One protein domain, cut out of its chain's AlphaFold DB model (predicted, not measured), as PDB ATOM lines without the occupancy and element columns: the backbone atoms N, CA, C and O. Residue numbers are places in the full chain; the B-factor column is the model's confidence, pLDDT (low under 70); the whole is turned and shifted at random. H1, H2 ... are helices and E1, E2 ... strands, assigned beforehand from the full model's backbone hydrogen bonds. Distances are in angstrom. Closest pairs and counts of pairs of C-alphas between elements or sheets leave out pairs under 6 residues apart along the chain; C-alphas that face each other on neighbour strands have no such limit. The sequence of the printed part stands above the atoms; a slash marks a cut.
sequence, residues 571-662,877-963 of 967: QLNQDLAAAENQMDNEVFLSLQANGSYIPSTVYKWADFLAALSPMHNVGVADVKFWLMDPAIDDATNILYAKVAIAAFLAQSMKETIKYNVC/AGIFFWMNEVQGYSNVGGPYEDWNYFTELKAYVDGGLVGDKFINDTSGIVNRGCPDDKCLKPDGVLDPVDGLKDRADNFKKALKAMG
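Overview. This is residues 571 to 662 and 877 to 963 of the 967 residues of the protein "Chitodextrinase" of Moritella sp (UniProt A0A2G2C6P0). The long helix H4 runs through the middle of a cluster of mostly crossed helices, with H6, H7 and H8 packing on it. H5 packs on H7, H3 on H5, and H2 on both H3 and H8, while two small strand hairpins lie far from each other, E1 and E2 beside H2, E3 and E4 beside H7. The printed part has 179 residues, with eight named helices and four named strands in the order H1 H2 E1 E2 H3 H4 H5 H6 H7 E3 E4 H8. Each hairpin is an antiparallel sheet of two strands, and the class is mostly helix. The whole is compact, with a radius of gyration of the C-alphas of 16.2 A and spans of 46 by 45 by 33 A.

Along the chain. H1, residues 571 to 578, begins at C-alpha 571 (198.581, 294.174, 380.242). H2 is residues 580 to 587, E1 589 to 591 and E2 597 to 599. H3, residues 605 to 617, is 18.0 A long. H4, residues 634 to 655, is 31.9 A long and begins at C-alpha 634 (201.123, 286.272, 382.131). H5 is residues 877 to 887, H6 901 to 910, and H7 917 to 928, 15.6 A long. E3 is residues 934 to 936 and E4 942 to 944. H8, residues 948 to 961, is 20.2 A long and ends at C-alpha 961 (205.851, 303.070, 391.046).

Arrangement. H7 is the hub, touching H4, H5, H6 and H8. H7 and H8 touch at a steep tilt of 56 degrees, closest at the C-alphas of Ile 919 and Ala 952, 6.1 A. H4 and H8 touch with 23 pairs of C-alphas within 8 A, closest at Ala 650 and Phe 955, 4.6 A. H6 and H7, a helical hairpin, only just touch, with 3 such pairs, closest at the C-alphas of Glu 904 and Phe 918, 6.1 A. H2 and H8 touch at a shallow tilt of 29 degrees, opposite ways, closest at the C-alphas of Gln 582 and Ala 961, 5.7 A. H3 and H4 are apart. In the hairpin E1 and E2, N 590 and O 598 are within hydrogen-bond range at 2.8 A; in E3 and E4, N 943 and O 935 are at 2.8 A. Every O i to N i+4 pair is within range in H1, H2, H6, H7 and H8, against 8 of 9 in H3, 16 of 18 in H4 and 6 of 7 in H5.

Size, cuts and confidence. The C-alphas farthest apart, of Asn 594 and Ala 631, are 49.5 A apart. Residues 663 to 876 are not printed, and C-alphas 662 and 877 are 10.8 A apart across the cut. The links H3 to H4 and H5 to H6 are long. Mean pLDDT of the printed part is 92.7, with residue 621 under 70.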
ATOM      1  N   GLN A 571     198.703 293.542 378.923       96.06
ATOM      2  CA  GLN A 571     198.581 294.174 380.242       96.06
ATOM      3  C   GLN A 571     199.915 294.759 380.728       96.06
ATOM      4  O   GLN A 571     199.922 295.857 381.268       96.06
ATOM      5  N   LEU A 572     201.047 294.088 380.481       95.56
ATOM      6  CA  LEU A 572     202.368 294.610 380.844       95.56
ATOM      7  C   LEU A 572     202.666 295.913 380.093       95.56
ATOM      8  O   LEU A 572     203.088 296.891 380.700       95.56
ATOM      9  N   ASN A 573     202.378 295.954 378.789       94.62
ATOM     10  CA  ASN A 573     202.563 297.164 377.982       94.62
ATOM     11  C   ASN A 573     201.688 298.331 378.492       94.62
ATOM     12  O   ASN A 573     202.145 299.471 378.528       94.62
ATOM     13  N   GLN A 574     200.449 298.054 378.924       94.69
ATOM     14  CA  GLN A 574     199.566 299.060 379.531       94.69
ATOM     15  C   GLN A 574     200.075 299.537 380.895       94.69
ATOM     16  O   GLN A 574     200.081 300.739 381.145       94.69
ATOM     17  N   ASP A 575     200.529 298.622 381.752       95.81
ATOM     18  CA  ASP A 575     201.093 298.938 383.067       95.81
ATOM     19  C   ASP A 575     202.347 299.817 382.944       95.81
ATOM     20  O   ASP A 575     202.484 300.800 383.671       95.81
ATOM     21  N   LEU A 576     203.247 299.488 382.010       95.62
ATOM     22  CA  LEU A 576     204.462 300.262 381.755       95.62
ATOM     23  C   LEU A 576     204.128 301.652 381.203       95.62
ATOM     24  O   LEU A 576     204.660 302.635 381.708       95.62
ATOM     25  N   ALA A 577     203.203 301.774 380.246       94.25
ATOM     26  CA  ALA A 577     202.756 303.083 379.762       94.25
ATOM     27  C   ALA A 577     202.081 303.920 380.871       94.25
ATOM     28  O   ALA A 577     202.341 305.112 381.003       94.25
ATOM     29  N   ALA A 578     201.255 303.301 381.722       96.06
ATOM     30  CA  ALA A 578     200.569 303.989 382.817       96.06
ATOM     31  C   ALA A 578     201.511 304.459 383.944       96.06
ATOM     32  O   ALA A 578     201.173 305.401 384.665       96.06
ATOM     33  N   ALA A 579     202.684 303.835 384.096       96.81
ATOM     34  CA  ALA A 579     203.667 304.193 385.118       96.81
ATOM     35  C   ALA A 579     204.389 305.529 384.845       96.81
ATOM     36  O   ALA A 579     204.955 306.098 385.778       96.81
ATOM     37  N   GLU A 580     204.348 306.060 383.615       96.06
ATOM     38  CA  GLU A 580     205.145 307.214 383.156       96.06
ATOM     39  C   GLU A 580     205.168 308.384 384.143       96.06
ATOM     40  O   GLU A 580     206.236 308.826 384.561       96.06
ATOM     41  N   ASN A 581     203.997 308.845 384.592       96.56
ATOM     42  CA  ASN A 581     203.918 309.993 385.489       96.56
ATOM     43  C   ASN A 581     204.597 309.737 386.848       96.56
ATOM     44  O   ASN A 581     205.257 310.635 387.372       96.56
ATOM     45  N   GLN A 582     204.473 308.525 387.398       97.25
ATOM     46  CA  GLN A 582     205.097 308.141 388.669       97.25
ATOM     47  C   GLN A 582     206.601 307.909 388.499       97.25
ATOM     48  O   GLN A 582     207.392 308.334 389.341       97.25
ATOM     49  N   MET A 583     207.021 307.305 387.386       97.62
ATOM     50  CA  MET A 583     208.438 307.113 387.084       97.62
ATOM     51  C   MET A 583     209.155 308.460 386.941       97.62
ATOM     52  O   MET A 583     210.133 308.695 387.646       97.62
ATOM     53  N   ASP A 584     208.625 309.390 386.147       97.31
ATOM     54  CA  ASP A 584     209.247 310.701 385.920       97.31
ATOM     55  C   ASP A 584     209.212 311.636 387.146       97.31
ATOM     56  O   ASP A 584     210.154 312.402 387.357       97.31
ATOM     57  N   ASN A 585     208.146 311.601 387.960       96.62
ATOM     58  CA  ASN A 585     207.944 312.568 389.054       96.62
ATOM     59  C   ASN A 585     208.203 312.019 390.463       96.62
ATOM     60  O   ASN A 585     208.316 312.806 391.402       96.62
ATOM     61  N   GLU A 586     208.317 310.701 390.635       95.56
ATOM     62  CA  GLU A 586     208.667 310.088 391.920       95.56
ATOM     63  C   GLU A 586     209.973 309.300 391.854       95.56
ATOM     64  O   GLU A 586     210.738 309.355 392.817       95.56
ATOM     65  N   VAL A 587     210.276 308.585 390.764       97.06
ATOM     66  CA  VAL A 587     211.452 307.696 390.686       97.06
ATOM     67  C   VAL A 587     212.680 308.421 390.136       97.06
ATOM     68  O   VAL A 587     213.707 308.460 390.820       97.06
ATOM     69  N   PHE A 588     212.578 309.032 388.955       97.06
ATOM     70  CA  PHE A 588     213.681 309.660 388.226       97.06
ATOM     71  C   PHE A 588     213.978 311.070 388.739       97.06
ATOM     72  O   PHE A 588     213.765 312.076 388.065       97.06
ATOM     73  N   LEU A 589     214.469 311.132 389.975       95.31
ATOM     74  CA  LEU A 589     214.701 312.371 390.701       95.31
ATOM     75  C   LEU A 589     216.186 312.695 390.864       95.31
ATOM     76  O   LEU A 589     216.983 311.858 391.284       95.31
ATOM     77  N   SER A 590     216.511 313.964 390.645       92.88
ATOM     78  CA  SER A 590     217.830 314.550 390.857       92.88
ATOM     79  C   SER A 590     217.921 315.295 392.188       92.88
ATOM     80  O   SER A 590     217.008 316.037 392.563       92.88
ATOM     81  N   LEU A 591     219.031 315.112 392.900       90.25
ATOM     82  CA  LEU A 591     219.332 315.764 394.168       90.25
ATOM     83  C   LEU A 591     219.873 317.176 393.926       90.25
ATOM     84  O   LEU A 591     220.912 317.374 393.301       90.25
ATOM     85  N   GLN A 592     219.186 318.163 394.485       86.00
ATOM     86  CA  GLN A 592     219.563 319.568 394.422       86.00
ATOM     87  C   GLN A 592     220.473 319.955 395.595       86.00
ATOM     88  O   GLN A 592     220.419 319.365 396.674       86.00
ATOM     89  N   ALA A 593     221.272 321.014 395.428       79.38
ATOM     90  CA  ALA A 593     222.239 321.470 396.439       79.38
ATOM     91  C   ALA A 593     221.615 321.882 397.797       79.38
ATOM     92  O   ALA A 593     222.318 321.973 398.799       79.38
ATOM     93  N   ASN A 594     220.301 322.126 397.843       81.06
ATOM     94  CA  ASN A 594     219.533 322.398 399.065       81.06
ATOM     95  C   ASN A 594     218.976 321.122 399.746       81.06
ATOM     96  O   ASN A 594     218.206 321.239 400.698       81.06
ATOM     97  N   GLY A 595     219.298 319.926 399.242       85.06
ATOM     98  CA  GLY A 595     218.785 318.641 399.728       85.06
ATOM     99  C   GLY A 595     217.397 318.247 399.205       85.06
ATOM    100  O   GLY A 595     216.909 317.173 399.547       85.06
ATOM    101  N   SER A 596     216.748 319.091 398.393       90.12
ATOM    102  CA  SER A 596     215.482 318.751 397.730       90.12
ATOM    103  C   SER A 596     215.706 317.862 396.503       90.12
ATOM    104  O   SER A 596     216.810 317.800 395.966       90.12
ATOM    105  N   TYR A 597     214.649 317.190 396.052       92.19
ATOM    106  CA  TYR A 597     214.653 316.394 394.830       92.19
ATOM    107  C   TYR A 597     213.704 317.001 393.792       92.19
ATOM    108  O   TYR A 597     212.604 317.422 394.151       92.19
ATOM    109  N   ILE A 598     214.117 317.026 392.522       94.62
ATOM    110  CA  ILE A 598     213.284 317.449 391.379       94.62
ATOM    111  C   ILE A 598     213.367 316.418 390.241       94.62
ATOM    112  O   ILE A 598     214.390 315.733 390.148       94.62
ATOM    113  N   PRO A 599     212.347 316.304 389.367       96.75
ATOM    114  CA  PRO A 599     212.394 315.437 388.189       96.75
ATOM    115  C   PRO A 599     213.657 315.647 387.351       96.75
ATOM    116  O   PRO A 599     214.096 316.781 387.151       96.75
ATOM    117  N   SER A 600     214.244 314.557 386.858       94.12
ATOM    118  CA  SER A 600     215.396 314.615 385.961       94.12
ATOM    119  C   SER A 600     215.013 315.286 384.641       94.12
ATOM    120  O   SER A 600     213.924 315.069 384.099       94.12
ATOM    121  N   THR A 601     215.921 316.109 384.115       91.88
ATOM    122  CA  THR A 601     215.820 316.676 382.762       91.88
ATOM    123  C   THR A 601     216.552 315.823 381.729       91.88
ATOM    124  O   THR A 601     216.262 315.953 380.547       91.88
ATOM    125  N   VAL A 602     217.479 314.960 382.165       92.00
ATOM    126  CA  VAL A 602     218.269 314.068 381.298       92.00
ATOM    127  C   VAL A 602     217.554 312.738 381.059       92.00
ATOM    128  O   VAL A 602     217.545 312.250 379.933       92.00
ATOM    129  N   TYR A 603     216.945 312.157 382.096       94.31
ATOM    130  CA  TYR A 603     216.368 310.812 382.055       94.31
ATOM    131  C   TYR A 603     214.843 310.842 382.130       94.31
ATOM    132  O   TYR A 603     214.270 311.451 383.036       94.31
ATOM    133  N   LYS A 604     214.207 310.162 381.173       93.94
ATOM    134  CA  LYS A 604     212.754 310.077 380.998       93.94
ATOM    135  C   LYS A 604     212.302 308.641 380.818       93.94
ATOM    136  O   LYS A 604     213.026 307.826 380.244       93.94
ATOM    137  N   TRP A 605     211.101 308.343 381.299       95.50
ATOM    138  CA  TRP A 605     210.492 307.022 381.176       95.50
ATOM    139  C   TRP A 605     210.185 306.638 379.731       95.50
ATOM    140  O   TRP A 605     210.460 305.505 379.349       95.50
ATOM    141  N   ALA A 606     209.703 307.579 378.913       92.62
ATOM    142  CA  ALA A 606     209.479 307.353 377.486       92.62
ATOM    143  C   ALA A 606     210.759 306.861 376.783       92.62
ATOM    144  O   ALA A 606     210.743 305.802 376.160       92.62
ATOM    145  N   ASP A 607     211.884 307.557 376.981       92.44
ATOM    146  CA  ASP A 607     213.196 307.174 376.444       92.44
ATOM    147  C   ASP A 607     213.654 305.793 376.953       92.44
ATOM    148  O   ASP A 607     214.263 305.025 376.213       92.44
ATOM    149  N   PHE A 608     213.366 305.446 378.216       95.25
ATOM    150  CA  PHE A 608     213.691 304.119 378.750       95.25
ATOM    151  C   PHE A 608     212.864 303.018 378.076       95.25
ATOM    152  O   PHE A 608     213.408 301.971 377.731       95.25
ATOM    153  N   LEU A 609     211.565 303.239 377.855       94.06
ATOM    154  CA  LEU A 609     210.712 302.282 377.145       94.06
ATOM    155  C   LEU A 609     211.113 302.146 375.668       94.06
ATOM    156  O   LEU A 609     211.104 301.031 375.140       94.06
ATOM    157  N   ALA A 610     211.518 303.249 375.032       90.31
ATOM    158  CA  ALA A 610     212.063 303.265 373.676       90.31
ATOM    159  C   ALA A 610     213.372 302.466 373.565       90.31
ATOM    160  O   ALA A 610     213.541 301.736 372.596       90.31
ATOM    161  N   ALA A 611     214.245 302.509 374.578       92.19
ATOM    162  CA  ALA A 611     215.422 301.640 374.666       92.19
ATOM    163  C   ALA A 611     215.070 300.171 374.954       92.19
ATOM    164  O   ALA A 611     215.667 299.252 374.390       92.19
ATOM    165  N   LEU A 612     214.118 299.931 375.858       93.38
ATOM    166  CA  LEU A 612     213.775 298.590 376.331       93.38
ATOM    167  C   LEU A 612     213.110 297.738 375.240       93.38
ATOM    168  O   LEU A 612     213.387 296.542 375.170       93.38
ATOM    169  N   SER A 613     212.266 298.334 374.388       90.06
ATOM    170  CA  SER A 613     211.563 297.615 373.315       90.06
ATOM    171  C   SER A 613     212.515 296.869 372.358       90.06
ATOM    172  O   SER A 613     212.425 295.641 372.305       90.06
ATOM    173  N   PRO A 614     213.475 297.509 371.657       85.56
ATOM    174  CA  PRO A 614     214.401 296.800 370.776       85.56
ATOM    175  C   PRO A 614     215.359 295.879 371.543       85.56
ATOM    176  O   PRO A 614     215.636 294.774 371.082       85.56
ATOM    177  N   MET A 615     215.820 296.270 372.736       89.00
ATOM    178  CA  MET A 615     216.731 295.446 373.546       89.00
ATOM    179  C   MET A 615     216.071 294.160 374.079       89.00
ATOM    180  O   MET A 615     216.765 293.177 374.340       89.00
ATOM    181  N   HIS A 616     214.740 294.133 374.210       90.94
ATOM    182  CA  HIS A 616     213.968 292.918 374.481       90.94
ATOM    183  C   HIS A 616     213.580 292.168 373.196       90.94
ATOM    184  O   HIS A 616     213.813 290.964 373.082       90.94
ATOM    185  N   ASN A 617     212.979 292.862 372.226       84.88
ATOM    186  CA  ASN A 617     212.375 292.242 371.047       84.88
ATOM    187  C   ASN A 617     213.426 291.734 370.050       84.88
ATOM    188  O   ASN A 617     213.338 290.585 369.609       84.88
ATOM    189  N   VAL A 618     214.438 292.547 369.738       80.25
ATOM    190  CA  VAL A 618     215.523 292.221 368.795       80.25
ATOM    191  C   VAL A 618     216.722 291.647 369.547       80.25
ATOM    192  O   VAL A 618     217.150 290.534 369.249       80.25
ATOM    193  N   GLY A 619     217.186 292.345 370.586       78.06
ATOM    194  CA  GLY A 619     218.404 291.999 371.316       78.06
ATOM    195  C   GLY A 619     219.684 292.391 370.578       78.06
ATOM    196  O   GLY A 619     219.660 293.120 369.589       78.06
ATOM    197  N   VAL A 620     220.815 291.919 371.097       74.69
ATOM    198  CA  VAL A 620     222.165 292.234 370.624       74.69
ATOM    199  C   VAL A 620     223.021 290.969 370.750       74.69
ATOM    200  O   VAL A 620     223.177 290.460 371.855       74.69
ATOM    201  N   ALA A 621     223.539 290.447 369.629       68.62
ATOM    202  CA  ALA A 621     224.286 289.178 369.563       68.62
ATOM    203  C   ALA A 621     223.577 288.004 370.283       68.62
ATOM    204  O   ALA A 621     224.127 287.384 371.188       68.62
ATOM    205  N   ASP A 622     222.311 287.756 369.926       73.88
ATOM    206  CA  ASP A 622     221.378 286.799 370.557       73.88
ATOM    207  C   ASP A 622     221.042 287.036 372.049       73.88
ATOM    208  O   ASP A 622     220.093 286.442 372.571       73.88
ATOM    209  N   VAL A 623     221.722 287.957 372.740       83.25
ATOM    210  CA  VAL A 623     221.386 288.371 374.110       83.25
ATOM    211  C   VAL A 623     220.210 289.352 374.086       83.25
ATOM    212  O   VAL A 623     220.174 290.282 373.284       83.25
ATOM    213  N   LYS A 624     219.243 289.190 374.995       90.50
ATOM    214  CA  LYS A 624     218.060 290.066 375.133       90.50
ATOM    215  C   LYS A 624     217.899 290.546 376.568       90.50
ATOM    216  O   LYS A 624     218.213 289.802 377.501       90.50
ATOM    217  N   PHE A 625     217.360 291.747 376.775       94.44
ATOM    218  CA  PHE A 625     216.905 292.151 378.107       94.44
ATOM    219  C   PHE A 625     215.737 291.246 378.510       94.44
ATOM    220  O   PHE A 625     214.738 291.141 377.794       94.44
ATOM    221  N   TRP A 626     215.871 290.532 379.620       95.69
ATOM    222  CA  TRP A 626     214.955 289.452 379.958       95.69
ATOM    223  C   TRP A 626     213.765 289.979 380.761       95.69
ATOM    224  O   TRP A 626     213.926 290.500 381.862       95.69
ATOM    225  N   LEU A 627     212.562 289.840 380.196       95.06
ATOM    226  CA  LEU A 627     211.307 290.282 380.820       95.06
ATOM    227  C   LEU A 627     210.325 289.138 381.102       95.06
ATOM    228  O   LEU A 627     209.427 289.307 381.919       95.06
ATOM    229  N   MET A 628     210.450 287.996 380.420       92.75
ATOM    230  CA  MET A 628     209.445 286.932 380.466       92.75
ATOM    231  C   MET A 628     210.031 285.541 380.208       92.75
ATOM    232  O   MET A 628     210.982 285.371 379.444       92.75
ATOM    233  N   ASP A 629     209.397 284.539 380.809       93.12
ATOM    234  CA  ASP A 629     209.559 283.122 380.510       93.12
ATOM    235  C   ASP A 629     208.315 282.619 379.750       93.12
ATOM    236  O   ASP A 629     207.222 282.596 380.324       93.12
ATOM    237  N   PRO A 630     208.434 282.193 378.477       90.31
ATOM    238  CA  PRO A 630     207.307 281.676 377.697       90.31
ATOM    239  C   PRO A 630     206.613 280.431 378.278       90.31
ATOM    240  O   PRO A 630     205.531 280.076 377.813       90.31
ATOM    241  N   ALA A 631     207.216 279.741 379.254       93.62
ATOM    242  CA  ALA A 631     206.615 278.592 379.938       93.62
ATOM    243  C   ALA A 631     205.758 278.973 381.165       93.62
ATOM    244  O   ALA A 631     205.163 278.090 381.789       93.62
ATOM    245  N   ILE A 632     205.708 280.258 381.522       94.94
ATOM    246  CA  ILE A 632     205.070 280.796 382.730       94.94
ATOM    247  C   ILE A 632     203.851 281.656 382.355       94.94
ATOM    248  O   ILE A 632     203.748 282.160 381.237       94.94
ATOM    249  N   ASP A 633     202.891 281.796 383.270       95.31
ATOM    250  CA  ASP A 633     201.674 282.576 383.041       95.31
ATOM    251  C   ASP A 633     201.925 284.095 382.991       95.31
ATOM    252  O   ASP A 633     202.878 284.615 383.576       95.31
ATOM    253  N   ASP A 634     201.024 284.821 382.322       96.69
ATOM    254  CA  ASP A 634     201.123 286.272 382.131       96.69
ATOM    255  C   ASP A 634     201.233 287.060 383.448       96.69
ATOM    256  O   ASP A 634     201.945 288.060 383.494       96.69
ATOM    257  N   ALA A 635     200.551 286.644 384.523       96.12
ATOM    258  CA  ALA A 635     200.548 287.395 385.781       96.12
ATOM    259  C   ALA A 635     201.891 287.274 386.511       96.12
ATOM    260  O   ALA A 635     202.414 288.272 387.009       96.12
ATOM    261  N   THR A 636     202.483 286.082 386.511       96.12
ATOM    262  CA  THR A 636     203.838 285.865 387.032       96.12
ATOM    263  C   THR A 636     204.888 286.545 386.142       96.12
ATOM    264  O   THR A 636     205.778 287.224 386.654       96.12
ATOM    265  N   ASN A 637     204.743 286.488 384.813       96.62
ATOM    266  CA  ASN A 637     205.634 287.195 383.884       96.62
ATOM    267  C   ASN A 637     205.584 288.727 384.039       96.62
ATOM    268  O   ASN A 637     206.622 289.379 383.963       96.62
ATOM    269  N   ILE A 638     204.419 289.318 384.334       97.44
ATOM    270  CA  ILE A 638     204.307 290.751 384.672       97.44
ATOM    271  C   ILE A 638     205.151 291.103 385.909       97.44
ATOM    272  O   ILE A 638     205.758 292.176 385.949       97.44
ATOM    273  N   LEU A 639     205.223 290.220 386.912       97.50
ATOM    274  CA  LEU A 639     206.073 290.424 388.091       97.50
ATOM    275  C   LEU A 639     207.561 290.261 387.759       97.50
ATOM    276  O   LEU A 639     208.353 291.112 388.168       97.50
ATOM    277  N   TYR A 640     207.939 289.237 386.984       97.56
ATOM    278  CA  TYR A 640     209.317 289.050 386.514       97.56
ATOM    279  C   TYR A 640     209.827 290.281 385.748       97.56
ATOM    280  O   TYR A 640     210.879 290.819 386.097       97.56
ATOM    281  N   ALA A 641     209.051 290.791 384.786       97.62
ATOM    282  CA  ALA A 641     209.385 291.991 384.021       97.62
ATOM    283  C   ALA A 641     209.601 293.218 384.918       97.62
ATOM    284  O   ALA A 641     210.614 293.909 384.802       97.62
ATOM    285  N   LYS A 642     208.673 293.485 385.847       98.06
ATOM    286  CA  LYS A 642     208.765 294.640 386.756       98.06
ATOM    287  C   LYS A 642     209.946 294.526 387.722       98.06
ATOM    288  O   LYS A 642     210.563 295.545 388.024       98.06
ATOM    289  N   VAL A 643     210.308 293.320 388.163       98.44
ATOM    290  CA  VAL A 643     211.518 293.084 388.968       98.44
ATOM    291  C   VAL A 643     212.794 293.276 388.151       98.44
ATOM    292  O   VAL A 643     213.689 293.972 388.628       98.44
ATOM    293  N   ALA A 644     212.875 292.747 386.926       98.12
ATOM    294  CA  ALA A 644     214.030 292.945 386.044       98.12
ATOM    295  C   ALA A 644     214.278 294.441 385.771       98.12
ATOM    296  O   ALA A 644     215.385 294.946 385.974       98.12
ATOM    297  N   ILE A 645     213.217 295.167 385.400       98.31
ATOM    298  CA  ILE A 645     213.239 296.616 385.167       98.31
ATOM    299  C   ILE A 645     213.652 297.366 386.438       98.31
ATOM    300  O   ILE A 645     214.583 298.169 386.404       98.31
ATOM    301  N   ALA A 646     213.013 297.101 387.582       98.31
ATOM    302  CA  ALA A 646     213.340 297.796 388.826       98.31
ATOM    303  C   ALA A 646     214.789 297.549 389.276       98.31
ATOM    304  O   ALA A 646     215.420 298.471 389.791       98.31
ATOM    305  N   ALA A 647     215.323 296.337 389.084       98.12
ATOM    306  CA  ALA A 647     216.688 295.990 389.477       98.12
ATOM    307  C   ALA A 647     217.736 296.775 388.676       98.12
ATOM    308  O   ALA A 647     218.694 297.277 389.261       98.12
ATOM    309  N   PHE A 648     217.509 296.957 387.371       98.00
ATOM    310  CA  PHE A 648     218.319 297.819 386.508       98.00
ATOM    311  C   PHE A 648     218.207 299.307 386.897       98.00
ATOM    312  O   PHE A 648     219.211 300.011 387.062       98.00
ATOM    313  N   LEU A 649     216.978 299.798 387.095       97.88
ATOM    314  CA  LEU A 649     216.729 301.205 387.428       97.88
ATOM    315  C   LEU A 649     217.283 301.593 388.801       97.88
ATOM    316  O   LEU A 649     217.741 302.719 388.973       97.88
ATOM    317  N   ALA A 650     217.317 300.670 389.761       97.19
ATOM    318  CA  ALA A 650     217.905 300.895 391.077       97.19
ATOM    319  C   ALA A 650     219.378 301.333 391.019       97.19
ATOM    320  O   ALA A 650     219.801 302.191 391.803       97.19
ATOM    321  N   GLN A 651     220.129 300.775 390.063       95.62
ATOM    322  CA  GLN A 651     221.523 301.123 389.788       95.62
ATOM    323  C   GLN A 651     221.592 302.497 389.130       95.62
ATOM    324  O   GLN A 651     222.186 303.417 389.681       95.62
ATOM    325  N   SER A 652     220.866 302.660 388.022       95.56
ATOM    326  CA  SER A 652     220.709 303.912 387.270       95.56
ATOM    327  C   SER A 652     220.390 305.121 388.166       95.56
ATOM    328  O   SER A 652     220.977 306.198 388.038       95.56
ATOM    329  N   MET A 653     219.492 304.929 389.139       95.62
ATOM    330  CA  MET A 653     219.100 305.934 390.129       95.62
ATOM    331  C   MET A 653     220.237 306.344 391.069       95.62
ATOM    332  O   MET A 653     220.270 307.490 391.511       95.62
ATOM    333  N   LYS A 654     221.153 305.427 391.391       92.44
ATOM    334  CA  LYS A 654     222.320 305.670 392.246       92.44
ATOM    335  C   LYS A 654     223.509 306.230 391.450       92.44
ATOM    336  O   LYS A 654     224.175 307.117 391.978       92.44
ATOM    337  N   GLU A 655     223.743 305.766 390.221       88.69
ATOM    338  CA  GLU A 655     224.889 306.199 389.403       88.69
ATOM    339  C   GLU A 655     224.725 307.618 388.843       88.69
ATOM    340  O   GLU A 655     225.576 308.470 389.084       88.69
ATOM    341  N   THR A 656     223.642 307.904 388.108       91.81
ATOM    342  CA  THR A 656     223.577 309.111 387.253       91.81
ATOM    343  C   THR A 656     222.329 309.964 387.448       91.81
ATOM    344  O   THR A 656     222.433 311.191 387.531       91.81
ATOM    345  N   ILE A 657     221.147 309.353 387.591       94.38
ATOM    346  CA  ILE A 657     219.869 310.088 387.644       94.38
ATOM    347  C   ILE A 657     219.834 311.040 388.851       94.38
ATOM    348  O   ILE A 657     219.434 312.199 388.714       94.38
ATOM    349  N   LYS A 658     220.355 310.602 390.009       92.25
ATOM    350  CA  LYS A 658     220.511 311.426 391.224       92.25
ATOM    351  C   LYS A 658     221.339 312.694 390.994       92.25
ATOM    352  O   LYS A 658     221.108 313.680 391.686       92.25
ATOM    353  N   TYR A 659     222.262 312.694 390.035       90.88
ATOM    354  CA  TYR A 659     223.122 313.836 389.713       90.88
ATOM    355  C   TYR A 659     222.643 314.634 388.490       90.88
ATOM    356  O   TYR A 659     223.139 315.735 388.265       90.88
ATOM    357  N   ASN A 660     221.651 314.125 387.746       92.00
ATOM    358  CA  ASN A 660     221.124 314.707 386.507       92.00
ATOM    359  C   ASN A 660     222.185 314.904 385.406       92.00
ATOM    360  O   ASN A 660     222.178 315.925 384.722       92.00
ATOM    361  N   VAL A 661     223.092 313.936 385.253       92.81
ATOM    362  CA  VAL A 661     224.156 313.944 384.234       92.81
ATOM    363  C   VAL A 661     224.084 312.698 383.355       92.81
ATOM    364  O   VAL A 661     223.656 311.637 383.808       92.81
ATOM    365  N   CYS A 662     224.506 312.826 382.102       94.94
ATOM    366  CA  CYS A 662     224.790 311.698 381.216       94.94
ATOM    367  C   CYS A 662     226.284 311.338 381.239       94.94
ATOM    368  O   CYS A 662     226.633 310.162 381.175       94.94
ATOM    369  N   ALA A 877     223.105 302.051 376.329       87.25
ATOM    370  CA  ALA A 877     224.470 301.810 376.796       87.25
ATOM    371  C   ALA A 877     224.500 301.053 378.146       87.25
ATOM    372  O   ALA A 877     225.249 300.091 378.319       87.25
ATOM    373  N   GLY A 878     223.614 301.419 379.082       91.94
ATOM    374  CA  GLY A 878     223.461 300.718 380.360       91.94
ATOM    375  C   GLY A 878     222.733 299.374 380.247       91.94
ATOM    376  O   GLY A 878     223.114 298.417 380.917       91.94
ATOM    377  N   ILE A 879     221.702 299.280 379.403       94.00
ATOM    378  CA  ILE A 879     220.951 298.040 379.152       94.00
ATOM    379  C   ILE A 879     221.856 296.980 378.514       94.00
ATOM    380  O   ILE A 879     221.839 295.831 378.947       94.00
ATOM    381  N   PHE A 880     222.699 297.367 377.558       89.75
ATOM    382  CA  PHE A 880     223.687 296.496 376.927       89.75
ATOM    383  C   PHE A 880     224.700 295.956 377.949       89.75
ATOM    384  O   PHE A 880     224.956 294.751 377.974       89.75
ATOM    385  N   PHE A 881     225.214 296.803 378.851       88.69
ATOM    386  CA  PHE A 881     226.038 296.345 379.976       88.69
ATOM    387  C   PHE A 881     225.276 295.358 380.876       88.69
ATOM    388  O   PHE A 881     225.774 294.273 381.163       88.69
ATOM    389  N   TRP A 882     224.043 295.687 381.278       93.50
ATOM    390  CA  TRP A 882     223.214 294.825 382.130       93.50
ATOM    391  C   TRP A 882     222.956 293.454 381.496       93.50
ATOM    392  O   TRP A 882     223.077 292.425 382.158       93.50
ATOM    393  N   MET A 883     222.638 293.428 380.203       92.38
ATOM    394  CA  MET A 883     222.387 292.211 379.433       92.38
ATOM    395  C   MET A 883     223.591 291.269 379.413       92.38
ATOM    396  O   MET A 883     223.419 290.074 379.651       92.38
ATOM    397  N   ASN A 884     224.789 291.798 379.162       86.81
ATOM    398  CA  ASN A 884     226.000 290.994 379.006       86.81
ATOM    399  C   ASN A 884     226.655 290.642 380.348       86.81
ATOM    400  O   ASN A 884     226.975 289.484 380.591       86.81
ATOM    401  N   GLU A 885     226.824 291.623 381.234       87.94
ATOM    402  CA  GLU A 885     227.672 291.486 382.424       87.94
ATOM    403  C   GLU A 885     226.868 291.121 383.692       87.94
ATOM    404  O   GLU A 885     227.429 290.540 384.618       87.94
ATOM    405  N   VAL A 886     225.554 291.414 383.745       93.94
ATOM    406  CA  VAL A 886     224.686 291.110 384.911       93.94
ATOM    407  C   VAL A 886     223.757 289.924 384.652       93.94
ATOM    408  O   VAL A 886     223.774 288.964 385.420       93.94
ATOM    409  N   GLN A 887     222.964 289.941 383.576       95.00
ATOM    410  CA  GLN A 887     222.125 288.786 383.218       95.00
ATOM    411  C   GLN A 887     222.975 287.608 382.721       95.00
ATOM    412  O   GLN A 887     222.677 286.456 383.031       95.00
ATOM    413  N   GLY A 888     224.028 287.912 381.954       91.88
ATOM    414  CA  GLY A 888     225.008 286.953 381.445       91.88
ATOM    415  C   GLY A 888     226.121 286.588 382.433       91.88
ATOM    416  O   GLY A 888     227.042 285.873 382.043       91.88
ATOM    417  N   TYR A 889     226.055 287.051 383.692       93.25
ATOM    418  CA  TYR A 889     227.096 286.787 384.687       93.25
ATOM    419  C   TYR A 889     227.395 285.289 384.810       93.25
ATOM    420  O   TYR A 889     226.497 284.464 384.998       93.25
ATOM    421  N   SER A 890     228.681 284.946 384.744       88.75
ATOM    422  CA  SER A 890     229.163 283.578 384.876       88.75
ATOM    423  C   SER A 890     230.508 283.553 385.593       88.75
ATOM    424  O   SER A 890     231.393 284.362 385.315       88.75
ATOM    425  N   ASN A 891     230.675 282.609 386.518       88.44
ATOM    426  CA  ASN A 891     231.882 282.473 387.331       88.44
ATOM    427  C   ASN A 891     232.359 281.011 387.380       88.44
ATOM    428  O   ASN A 891     232.624 280.476 388.449       88.44
ATOM    429  N   VAL A 892     232.426 280.354 386.215       88.31
ATOM    430  CA  VAL A 892     232.781 278.927 386.068       88.31
ATOM    431  C   VAL A 892     234.080 278.582 386.811       88.31
ATOM    432  O   VAL A 892     235.139 279.128 386.494       88.31
ATOM    433  N   GLY A 893     234.015 277.658 387.777       86.94
ATOM    434  CA  GLY A 893     235.163 277.250 388.596       86.94
ATOM    435  C   GLY A 893     235.626 278.284 389.633       86.94
ATOM    436  O   GLY A 893     236.687 278.107 390.237       86.94
ATOM    437  N   GLY A 894     234.868 279.365 389.826       87.81
ATOM    438  CA  GLY A 894     235.066 280.375 390.864       87.81
ATOM    439  C   GLY A 894     234.056 280.251 392.018       87.81
ATOM    440  O   GLY A 894     233.188 279.379 392.006       87.81
ATOM    441  N   PRO A 895     234.156 281.112 393.049       89.19
ATOM    442  CA  PRO A 895     233.328 281.024 394.257       89.19
ATOM    443  C   PRO A 895     231.826 281.280 394.039       89.19
ATOM    444  O   PRO A 895     231.043 280.993 394.942       89.19
ATOM    445  N   TYR A 896     231.426 281.803 392.878       92.44
ATOM    446  CA  TYR A 896     230.036 282.116 392.533       92.44
ATOM    447  C   TYR A 896     229.525 281.287 391.338       92.44
ATOM    448  O   TYR A 896     228.620 281.729 390.636       92.44
ATOM    449  N   GLU A 897     230.101 280.105 391.073       93.94
ATOM    450  CA  GLU A 897     229.756 279.285 389.894       93.94
ATOM    451  C   GLU A 897     228.281 278.847 389.828       93.94
ATOM    452  O   GLU A 897     227.729 278.738 388.734       93.94
ATOM    453  N   ASP A 898     227.633 278.667 390.984       93.12
ATOM    454  CA  ASP A 898     226.208 278.320 391.102       93.12
ATOM    455  C   ASP A 898     225.260 279.531 390.948       93.12
ATOM    456  O   ASP A 898     224.042 279.354 390.864       93.12
ATOM    457  N   TRP A 899     225.772 280.771 390.940       96.12
ATOM    458  CA  TRP A 899     224.928 281.966 390.871       96.12
ATOM    459  C   TRP A 899     224.420 282.204 389.446       96.12
ATOM    460  O   TRP A 899     225.192 282.251 388.490       96.12
ATOM    461  N   ASN A 900     223.111 282.411 389.297       96.50
ATOM    462  CA  ASN A 900     222.490 282.660 388.001       96.50
ATOM    463  C   ASN A 900     221.356 283.688 388.103       96.50
ATOM    464  O   ASN A 900     220.370 283.460 388.806       96.50
ATOM    465  N   TYR A 901     221.455 284.772 387.324       97.25
ATOM    466  CA  TYR A 901     220.516 285.900 387.344       97.25
ATOM    467  C   TYR A 901     219.047 285.476 387.234       97.25
ATOM    468  O   TYR A 901     218.216 285.885 388.045       97.25
ATOM    469  N   PHE A 902     218.718 284.624 386.256       96.19
ATOM    470  CA  PHE A 902     217.337 284.196 386.011       96.19
ATOM    471  C   PHE A 902     216.793 283.339 387.157       96.19
ATOM    472  O   PHE A 902     215.609 283.416 387.475       96.19
ATOM    473  N   THR A 903     217.649 282.530 387.781       96.62
ATOM    474  CA  THR A 903     217.282 281.675 388.916       96.62
ATOM    475  C   THR A 903     217.033 282.508 390.172       96.62
ATOM    476  O   THR A 903     216.015 282.325 390.834       96.62
ATOM    477  N   GLU A 904     217.908 283.469 390.465       97.50
ATOM    478  CA  GLU A 904     217.799 284.354 391.634       97.50
ATOM    479  C   GLU A 904     216.631 285.346 391.513       97.50
ATOM    480  O   GLU A 904     215.911 285.569 392.487       97.50
ATOM    481  N   LEU A 905     216.370 285.883 390.313       97.69
ATOM    482  CA  LEU A 905     215.204 286.734 390.053       97.69
ATOM    483  C   LEU A 905     213.899 285.967 390.295       97.69
ATOM    484  O   LEU A 905     213.028 286.443 391.029       97.69
ATOM    485  N   LYS A 906     213.775 284.765 389.716       96.94
ATOM    486  CA  LYS A 906     212.611 283.892 389.923       96.94
ATOM    487  C   LYS A 906     212.449 283.545 391.400       96.94
ATOM    488  O   LYS A 906     211.378 283.761 391.949       96.94
ATOM    489  N   ALA A 907     213.523 283.139 392.080       96.50
ATOM    490  CA  ALA A 907     213.497 282.833 393.511       96.50
ATOM    491  C   ALA A 907     213.052 284.023 394.385       96.50
ATOM    492  O   ALA A 907     212.345 283.821 395.371       96.50
ATOM    493  N   TYR A 908     213.413 285.260 394.026       97.62
ATOM    494  CA  TYR A 908     212.947 286.463 394.722       97.62
ATOM    495  C   TYR A 908     211.439 286.714 394.536       97.62
ATOM    496  O   TYR A 908     210.739 287.046 395.498       97.62
ATOM    497  N   VAL A 909     210.922 286.529 393.319       96.62
ATOM    498  CA  VAL A 909     209.494 286.705 393.004       96.62
ATOM    499  C   VAL A 909     208.650 285.580 393.604       96.62
ATOM    500  O   VAL A 909     207.699 285.858 394.336       96.62
ATOM    501  N   ASP A 910     209.048 284.327 393.393       92.81
ATOM    502  CA  ASP A 910     208.390 283.125 393.922       92.81
ATOM    503  C   ASP A 910     208.462 283.068 395.460       92.81
ATOM    504  O   ASP A 910     207.554 282.566 396.125       92.81
ATOM    505  N   GLY A 911     209.523 283.642 396.042       94.44
ATOM    506  CA  GLY A 911     209.701 283.857 397.480       94.44
ATOM    507  C   GLY A 911     208.832 284.973 398.077       94.44
ATOM    508  O   GLY A 911     208.898 285.215 399.283       94.44
ATOM    509  N   GLY A 912     208.008 285.648 397.268       95.25
ATOM    510  CA  GLY A 912     207.044 286.650 397.724       95.25
ATOM    511  C   GLY A 912     207.589 288.075 397.843       95.25
ATOM    512  O   GLY A 912     207.016 288.858 398.598       95.25
ATOM    513  N   LEU A 913     208.654 288.424 397.106       96.31
ATOM    514  CA  LEU A 913     209.238 289.778 397.048       96.31
ATOM    515  C   LEU A 913     209.803 290.277 398.395       96.31
ATOM    516  O   LEU A 913     209.696 291.461 398.735       96.31
ATOM    517  N   VAL A 914     210.400 289.366 399.171       94.19
ATOM    518  CA  VAL A 914     210.908 289.627 400.529       94.19
ATOM    519  C   VAL A 914     212.435 289.729 400.559       94.19
ATOM    520  O   VAL A 914     213.137 288.821 400.114       94.19
ATOM    521  N   GLY A 915     212.948 290.789 401.184       94.19
ATOM    522  CA  GLY A 915     214.373 290.979 401.463       94.19
ATOM    523  C   GLY A 915     215.199 291.500 400.284       94.19
ATOM    524  O   GLY A 915     214.699 291.722 399.185       94.19
ATOM    525  N   ASP A 916     216.494 291.712 400.538       95.75
ATOM    526  CA  ASP A 916     217.365 292.498 399.649       95.75
ATOM    527  C   ASP A 916     218.429 291.665 398.907       95.75
ATOM    528  O   ASP A 916     219.240 292.241 398.191       95.75
ATOM    529  N   LYS A 917     218.457 290.325 399.039       95.31
ATOM    530  CA  LYS A 917     219.534 289.484 398.460       95.31
ATOM    531  C   LYS A 917     219.703 289.713 396.954       95.31
ATOM    532  O   LYS A 917     220.751 290.174 396.533       95.31
ATOM    533  N   PHE A 918     218.661 289.476 396.155       96.88
ATOM    534  CA  PHE A 918     218.736 289.594 394.693       96.88
ATOM    535  C   PHE A 918     219.226 290.977 394.214       96.88
ATOM    536  O   PHE A 918     220.043 291.073 393.293       96.88
ATOM    537  N   ILE A 919     218.771 292.059 394.857       97.25
ATOM    538  CA  ILE A 919     219.224 293.411 394.512       97.25
ATOM    539  C   ILE A 919     220.645 293.693 395.014       97.25
ATOM    540  O   ILE A 919     221.398 294.381 394.327       97.25
ATOM    541  N   ASN A 920     221.052 293.150 396.162       96.94
ATOM    542  CA  ASN A 920     222.416 293.285 396.669       96.94
ATOM    543  C   ASN A 920     223.415 292.544 395.774       96.94
ATOM    544  O   ASN A 920     224.406 293.145 395.371       96.94
ATOM    545  N   ASP A 921     223.111 291.302 395.392       96.75
ATOM    546  CA  ASP A 921     223.919 290.493 394.477       96.75
ATOM    547  C   ASP A 921     224.122 291.229 393.137       96.75
ATOM    548  O   ASP A 921     225.246 291.471 392.702       96.75
ATOM    549  N   THR A 922     223.035 291.675 392.496       96.69
ATOM    550  CA  THR A 922     223.128 292.408 391.217       96.69
ATOM    551  C   THR A 922     223.829 293.764 391.357       96.69
ATOM    552  O   THR A 922     224.572 294.161 390.460       96.69
ATOM    553  N   SER A 923     223.682 294.451 392.495       96.19
ATOM    554  CA  SER A 923     224.449 295.667 392.814       96.19
ATOM    555  C   SER A 923     225.950 295.391 392.971       96.19
ATOM    556  O   SER A 923     226.770 296.216 392.564       96.19
ATOM    557  N   GLY A 924     226.309 294.234 393.532       94.81
ATOM    558  CA  GLY A 924     227.682 293.750 393.616       94.81
ATOM    559  C   GLY A 924     228.292 293.504 392.244       94.81
ATOM    560  O   GLY A 924     229.403 293.965 391.980       94.81
ATOM    561  N   ILE A 925     227.552 292.874 391.324       94.38
ATOM    562  CA  ILE A 925     228.037 292.658 389.955       94.38
ATOM    563  C   ILE A 925     228.321 294.007 389.281       94.38
ATOM    564  O   ILE A 925     229.423 294.209 388.776       94.38
ATOM    565  N   VAL A 926     227.389 294.965 389.354       91.50
ATOM    566  CA  VAL A 926     227.545 296.289 388.719       91.50
ATOM    567  C   VAL A 926     228.711 297.098 389.301       91.50
ATOM    568  O   VAL A 926     229.451 297.724 388.549       91.50
ATOM    569  N   ASN A 927     228.898 297.114 390.625       89.19
ATOM    570  CA  ASN A 927     229.879 297.999 391.272       89.19
ATOM    571  C   ASN A 927     231.254 297.351 391.536       89.19
ATOM    572  O   ASN A 927     232.229 298.056 391.826       89.19
ATOM    573  N   ARG A 928     231.319 296.015 391.527       88.75
ATOM    574  CA  ARG A 928     232.468 295.224 392.001       88.75
ATOM    575  C   ARG A 928     232.726 293.923 391.221       88.75
ATOM    576  O   ARG A 928     233.743 293.285 391.480       88.75
ATOM    577  N   GLY A 929     231.860 293.523 390.288       89.12
ATOM    578  CA  GLY A 929     232.043 292.323 389.461       89.12
ATOM    579  C   GLY A 929     231.758 290.984 390.159       89.12
ATOM    580  O   GLY A 929     232.189 289.944 389.661       89.12
ATOM    581  N   CYS A 930     231.054 290.967 391.298       93.06
ATOM    582  CA  CYS A 930     230.646 289.717 391.954       93.06
ATOM    583  C   CYS A 930     229.273 289.820 392.648       93.06
ATOM    584  O   CYS A 930     228.926 290.897 393.127       93.06
ATOM    585  N   PRO A 931     228.491 288.730 392.742       95.12
ATOM    586  CA  PRO A 931     227.167 288.736 393.358       95.12
ATOM    587  C   PRO A 931     227.217 288.672 394.896       95.12
ATOM    588  O   PRO A 931     226.788 287.691 395.500       95.12
ATOM    589  N   ASP A 932     227.755 289.712 395.536       93.38
ATOM    590  CA  ASP A 932     227.871 289.808 397.000       93.38
ATOM    591  C   ASP A 932     227.869 291.274 397.487       93.38
ATOM    592  O   ASP A 932     228.123 292.206 396.721       93.38
ATOM    593  N   ASP A 933     227.630 291.494 398.784       91.88
ATOM    594  CA  ASP A 933     227.687 292.820 399.421       91.88
ATOM    595  C   ASP A 933     229.127 293.357 399.575       91.88
ATOM    596  O   ASP A 933     229.341 294.565 399.766       91.88
ATOM    597  N   LYS A 934     230.111 292.452 399.468       91.75
ATOM    598  CA  LYS A 934     231.557 292.692 399.505       91.75
ATOM    599  C   LYS A 934     232.274 291.720 398.569       91.75
ATOM    600  O   LYS A 934     232.249 290.516 398.802       91.75
ATOM    601  N   CYS A 935     233.010 292.235 397.590       87.44
ATOM    602  CA  CYS A 935     233.778 291.405 396.659       87.44
ATOM    603  C   CYS A 935     235.264 291.363 397.016       87.44
ATOM    604  O   CYS A 935     235.832 292.353 397.480       87.44
ATOM    605  N   LEU A 936     235.917 290.225 396.773       85.38
ATOM    606  CA  LEU A 936     237.367 290.095 396.928       85.38
ATOM    607  C   LEU A 936     238.105 290.819 395.795       85.38
ATOM    608  O   LEU A 936     237.904 290.520 394.619       85.38
ATOM    609  N   LYS A 937     239.014 291.722 396.159       78.62
ATOM    610  CA  LYS A 937     240.009 292.296 395.247       78.62
ATOM    611  C   LYS A 937     241.121 291.294 394.907       78.62
ATOM    612  O   LYS A 937     241.359 290.359 395.677       78.62
ATOM    613  N   PRO A 938     241.907 291.548 393.842       71.56
ATOM    614  CA  PRO A 938     243.130 290.797 393.544       71.56
ATOM    615  C   PRO A 938     244.182 290.790 394.671       71.56
ATOM    616  O   PRO A 938     245.016 289.890 394.716       71.56
ATOM    617  N   ASP A 939     244.151 291.766 395.587       77.31
ATOM    618  CA  ASP A 939     245.017 291.826 396.778       77.31
ATOM    619  C   ASP A 939     244.490 291.005 397.981       77.31
ATOM    620  O   ASP A 939     245.151 290.926 399.019       77.31
ATOM    621  N   GLY A 940     243.320 290.370 397.842       79.19
ATOM    622  CA  GLY A 940     242.660 289.570 398.876       79.19
ATOM    623  C   GLY A 940     241.799 290.362 399.868       79.19
ATOM    624  O   GLY A 940     241.268 289.765 400.806       79.19
ATOM    625  N   VAL A 941     241.637 291.678 399.697       86.00
ATOM    626  CA  VAL A 941     240.787 292.514 400.560       86.00
ATOM    627  C   VAL A 941     239.332 292.485 400.081       86.00
ATOM    628  O   VAL A 941     239.053 292.615 398.892       86.00
ATOM    629  N   LEU A 942     238.388 292.351 401.019       87.12
ATOM    630  CA  LEU A 942     236.954 292.510 400.757       87.12
ATOM    631  C   LEU A 942     236.594 293.997 400.598       87.12
ATOM    632  O   LEU A 942     236.691 294.762 401.561       87.12
ATOM    633  N   ASP A 943     236.154 294.393 399.404       85.44
ATOM    634  CA  ASP A 943     235.686 295.744 399.081       85.44
ATOM    635  C   ASP A 943     234.151 295.811 399.133       85.44
ATOM    636  O   ASP A 943     233.497 295.112 398.352       85.44
ATOM    637  N   PRO A 944     233.549 296.617 400.029       91.81
ATOM    638  CA  PRO A 944     232.103 296.808 400.052       91.81
ATOM    639  C   PRO A 944     231.584 297.482 398.777       91.81
ATOM    640  O   PRO A 944     232.249 298.317 398.162       91.81
ATOM    641  N   VAL A 945     230.349 297.147 398.419       90.62
ATOM    642  CA  VAL A 945     229.598 297.789 397.331       90.62
ATOM    643  C   VAL A 945     229.199 299.214 397.719       90.62
ATOM    644  O   VAL A 945     228.550 299.428 398.751       90.62
ATOM    645  N   ASP A 946     229.525 300.206 396.883       89.56
ATOM    646  CA  ASP A 946     229.112 301.588 397.144       89.56
ATOM    647  C   ASP A 946     227.596 301.774 396.992       89.56
ATOM    648  O   ASP A 946     226.972 301.344 396.017       89.56
ATOM    649  N   GLY A 947     227.001 302.481 397.955       92.12
ATOM    650  CA  GLY A 947     225.584 302.831 397.937       92.12
ATOM    651  C   GLY A 947     224.630 301.638 397.992       92.12
ATOM    652  O   GLY A 947     223.486 301.796 397.582       92.12
ATOM    653  N   LEU A 948     225.053 300.469 398.493       94.38
ATOM    654  CA  LEU A 948     224.226 299.252 398.552       94.38
ATOM    655  C   LEU A 948     222.812 299.505 399.114       94.38
ATOM    656  O   LEU A 948     221.819 299.110 398.510       94.38
ATOM    657  N   LYS A 949     222.709 300.244 400.230       95.44
ATOM    658  CA  LYS A 949     221.409 300.627 400.803       95.44
ATOM    659  C   LYS A 949     220.605 301.562 399.890       95.44
ATOM    660  O   LYS A 949     219.406 301.347 399.743       95.44
ATOM    661  N   ASP A 950     221.240 302.568 399.281       95.00
ATOM    662  CA  ASP A 950     220.574 303.472 398.331       95.00
ATOM    663  C   ASP A 950     219.985 302.662 397.157       95.00
ATOM    664  O   ASP A 950     218.848 302.900 396.762       95.00
ATOM    665  N   ARG A 951     220.717 301.661 396.642       96.69
ATOM    666  CA  ARG A 951     220.266 300.762 395.562       96.69
ATOM    667  C   ARG A 951     219.068 299.908 395.998       96.69
ATOM    668  O   ARG A 951     218.063 299.880 395.294       96.69
ATOM    669  N   ALA A 952     219.116 299.285 397.178       97.00
ATOM    670  CA  ALA A 952     217.991 298.507 397.712       97.00
ATOM    671  C   ALA A 952     216.730 299.367 397.965       97.00
ATOM    672  O   ALA A 952     215.617 298.961 397.620       97.00
ATOM    673  N   ASP A 953     216.887 300.586 398.496       96.81
ATOM    674  CA  ASP A 953     215.778 301.533 398.674       96.81
ATOM    675  C   ASP A 953     215.208 301.992 397.314       96.81
ATOM    676  O   ASP A 953     213.986 302.050 397.135       96.81
ATOM    677  N   ASN A 954     216.074 302.269 396.330       97.06
ATOM    678  CA  ASN A 954     215.690 302.640 394.963       97.06
ATOM    679  C   ASN A 954     214.918 301.518 394.250       97.06
ATOM    680  O   ASN A 954     213.914 301.790 393.595       97.06
ATOM    681  N   PHE A 955     215.334 300.261 394.417       98.06
ATOM    682  CA  PHE A 955     214.661 299.082 393.864       98.06
ATOM    683  C   PHE A 955     213.215 298.962 394.358       98.06
ATOM    684  O   PHE A 955     212.281 298.899 393.554       98.06
ATOM    685  N   LYS A 956     213.005 299.042 395.678       97.69
ATOM    686  CA  LYS A 956     211.660 299.019 396.283       97.69
ATOM    687  C   LYS A 956     210.811 300.209 395.831       97.69
ATOM    688  O   LYS A 956     209.605 300.070 395.624       97.69
ATOM    689  N   LYS A 957     211.434 301.374 395.630       97.19
ATOM    690  CA  LYS A 957     210.780 302.585 395.119       97.19
ATOM    691  C   LYS A 957     210.325 302.439 393.659       97.19
ATOM    692  O   LYS A 957     209.188 302.792 393.358       97.19
ATOM    693  N   ALA A 958     211.165 301.882 392.783       97.62
ATOM    694  CA  ALA A 958     210.824 301.618 391.383       97.62
ATOM    695  C   ALA A 958     209.725 300.547 391.246       97.62
ATOM    696  O   ALA A 958     208.766 300.748 390.504       97.62
ATOM    697  N   LEU A 959     209.797 299.458 392.024       98.12
ATOM    698  CA  LEU A 959     208.724 298.455 392.093       98.12
ATOM    699  C   LEU A 959     207.380 299.082 392.476       98.12
ATOM    700  O   LEU A 959     206.375 298.851 391.801       98.12
ATOM    701  N   LYS A 960     207.371 299.929 393.512       97.38
ATOM    702  CA  LYS A 960     206.158 300.598 393.992       97.38
ATOM    703  C   LYS A 960     205.521 301.496 392.926       97.38
ATOM    704  O   LYS A 960     204.300 301.474 392.791       97.38
ATOM    705  N   ALA A 961     206.324 302.236 392.158       96.88
ATOM    706  CA  ALA A 961     205.851 303.070 391.046       96.88
ATOM    707  C   ALA A 961     205.308 302.254 389.852       96.88
ATOM    708  O   ALA A 961     204.492 302.747 389.083       96.88
ATOM    709  N   MET A 962     205.688 300.978 389.727       96.69
ATOM    710  CA  MET A 962     205.077 300.025 388.786       96.69
ATOM    711  C   MET A 962     203.934 299.197 389.418       96.69
ATOM    712  O   MET A 962     203.485 298.198 388.845       96.69
ATOM    713  N   GLY A 963     203.449 299.591 390.602       95.56
ATOM    714  CA  GLY A 963     202.325 298.958 391.303       95.56
ATOM    715  C   GLY A 963     202.665 297.693 392.102       95.56
ATOM    716  O   GLY A 963     201.751 296.976 392.510       95.56
TER     717      GLY A 963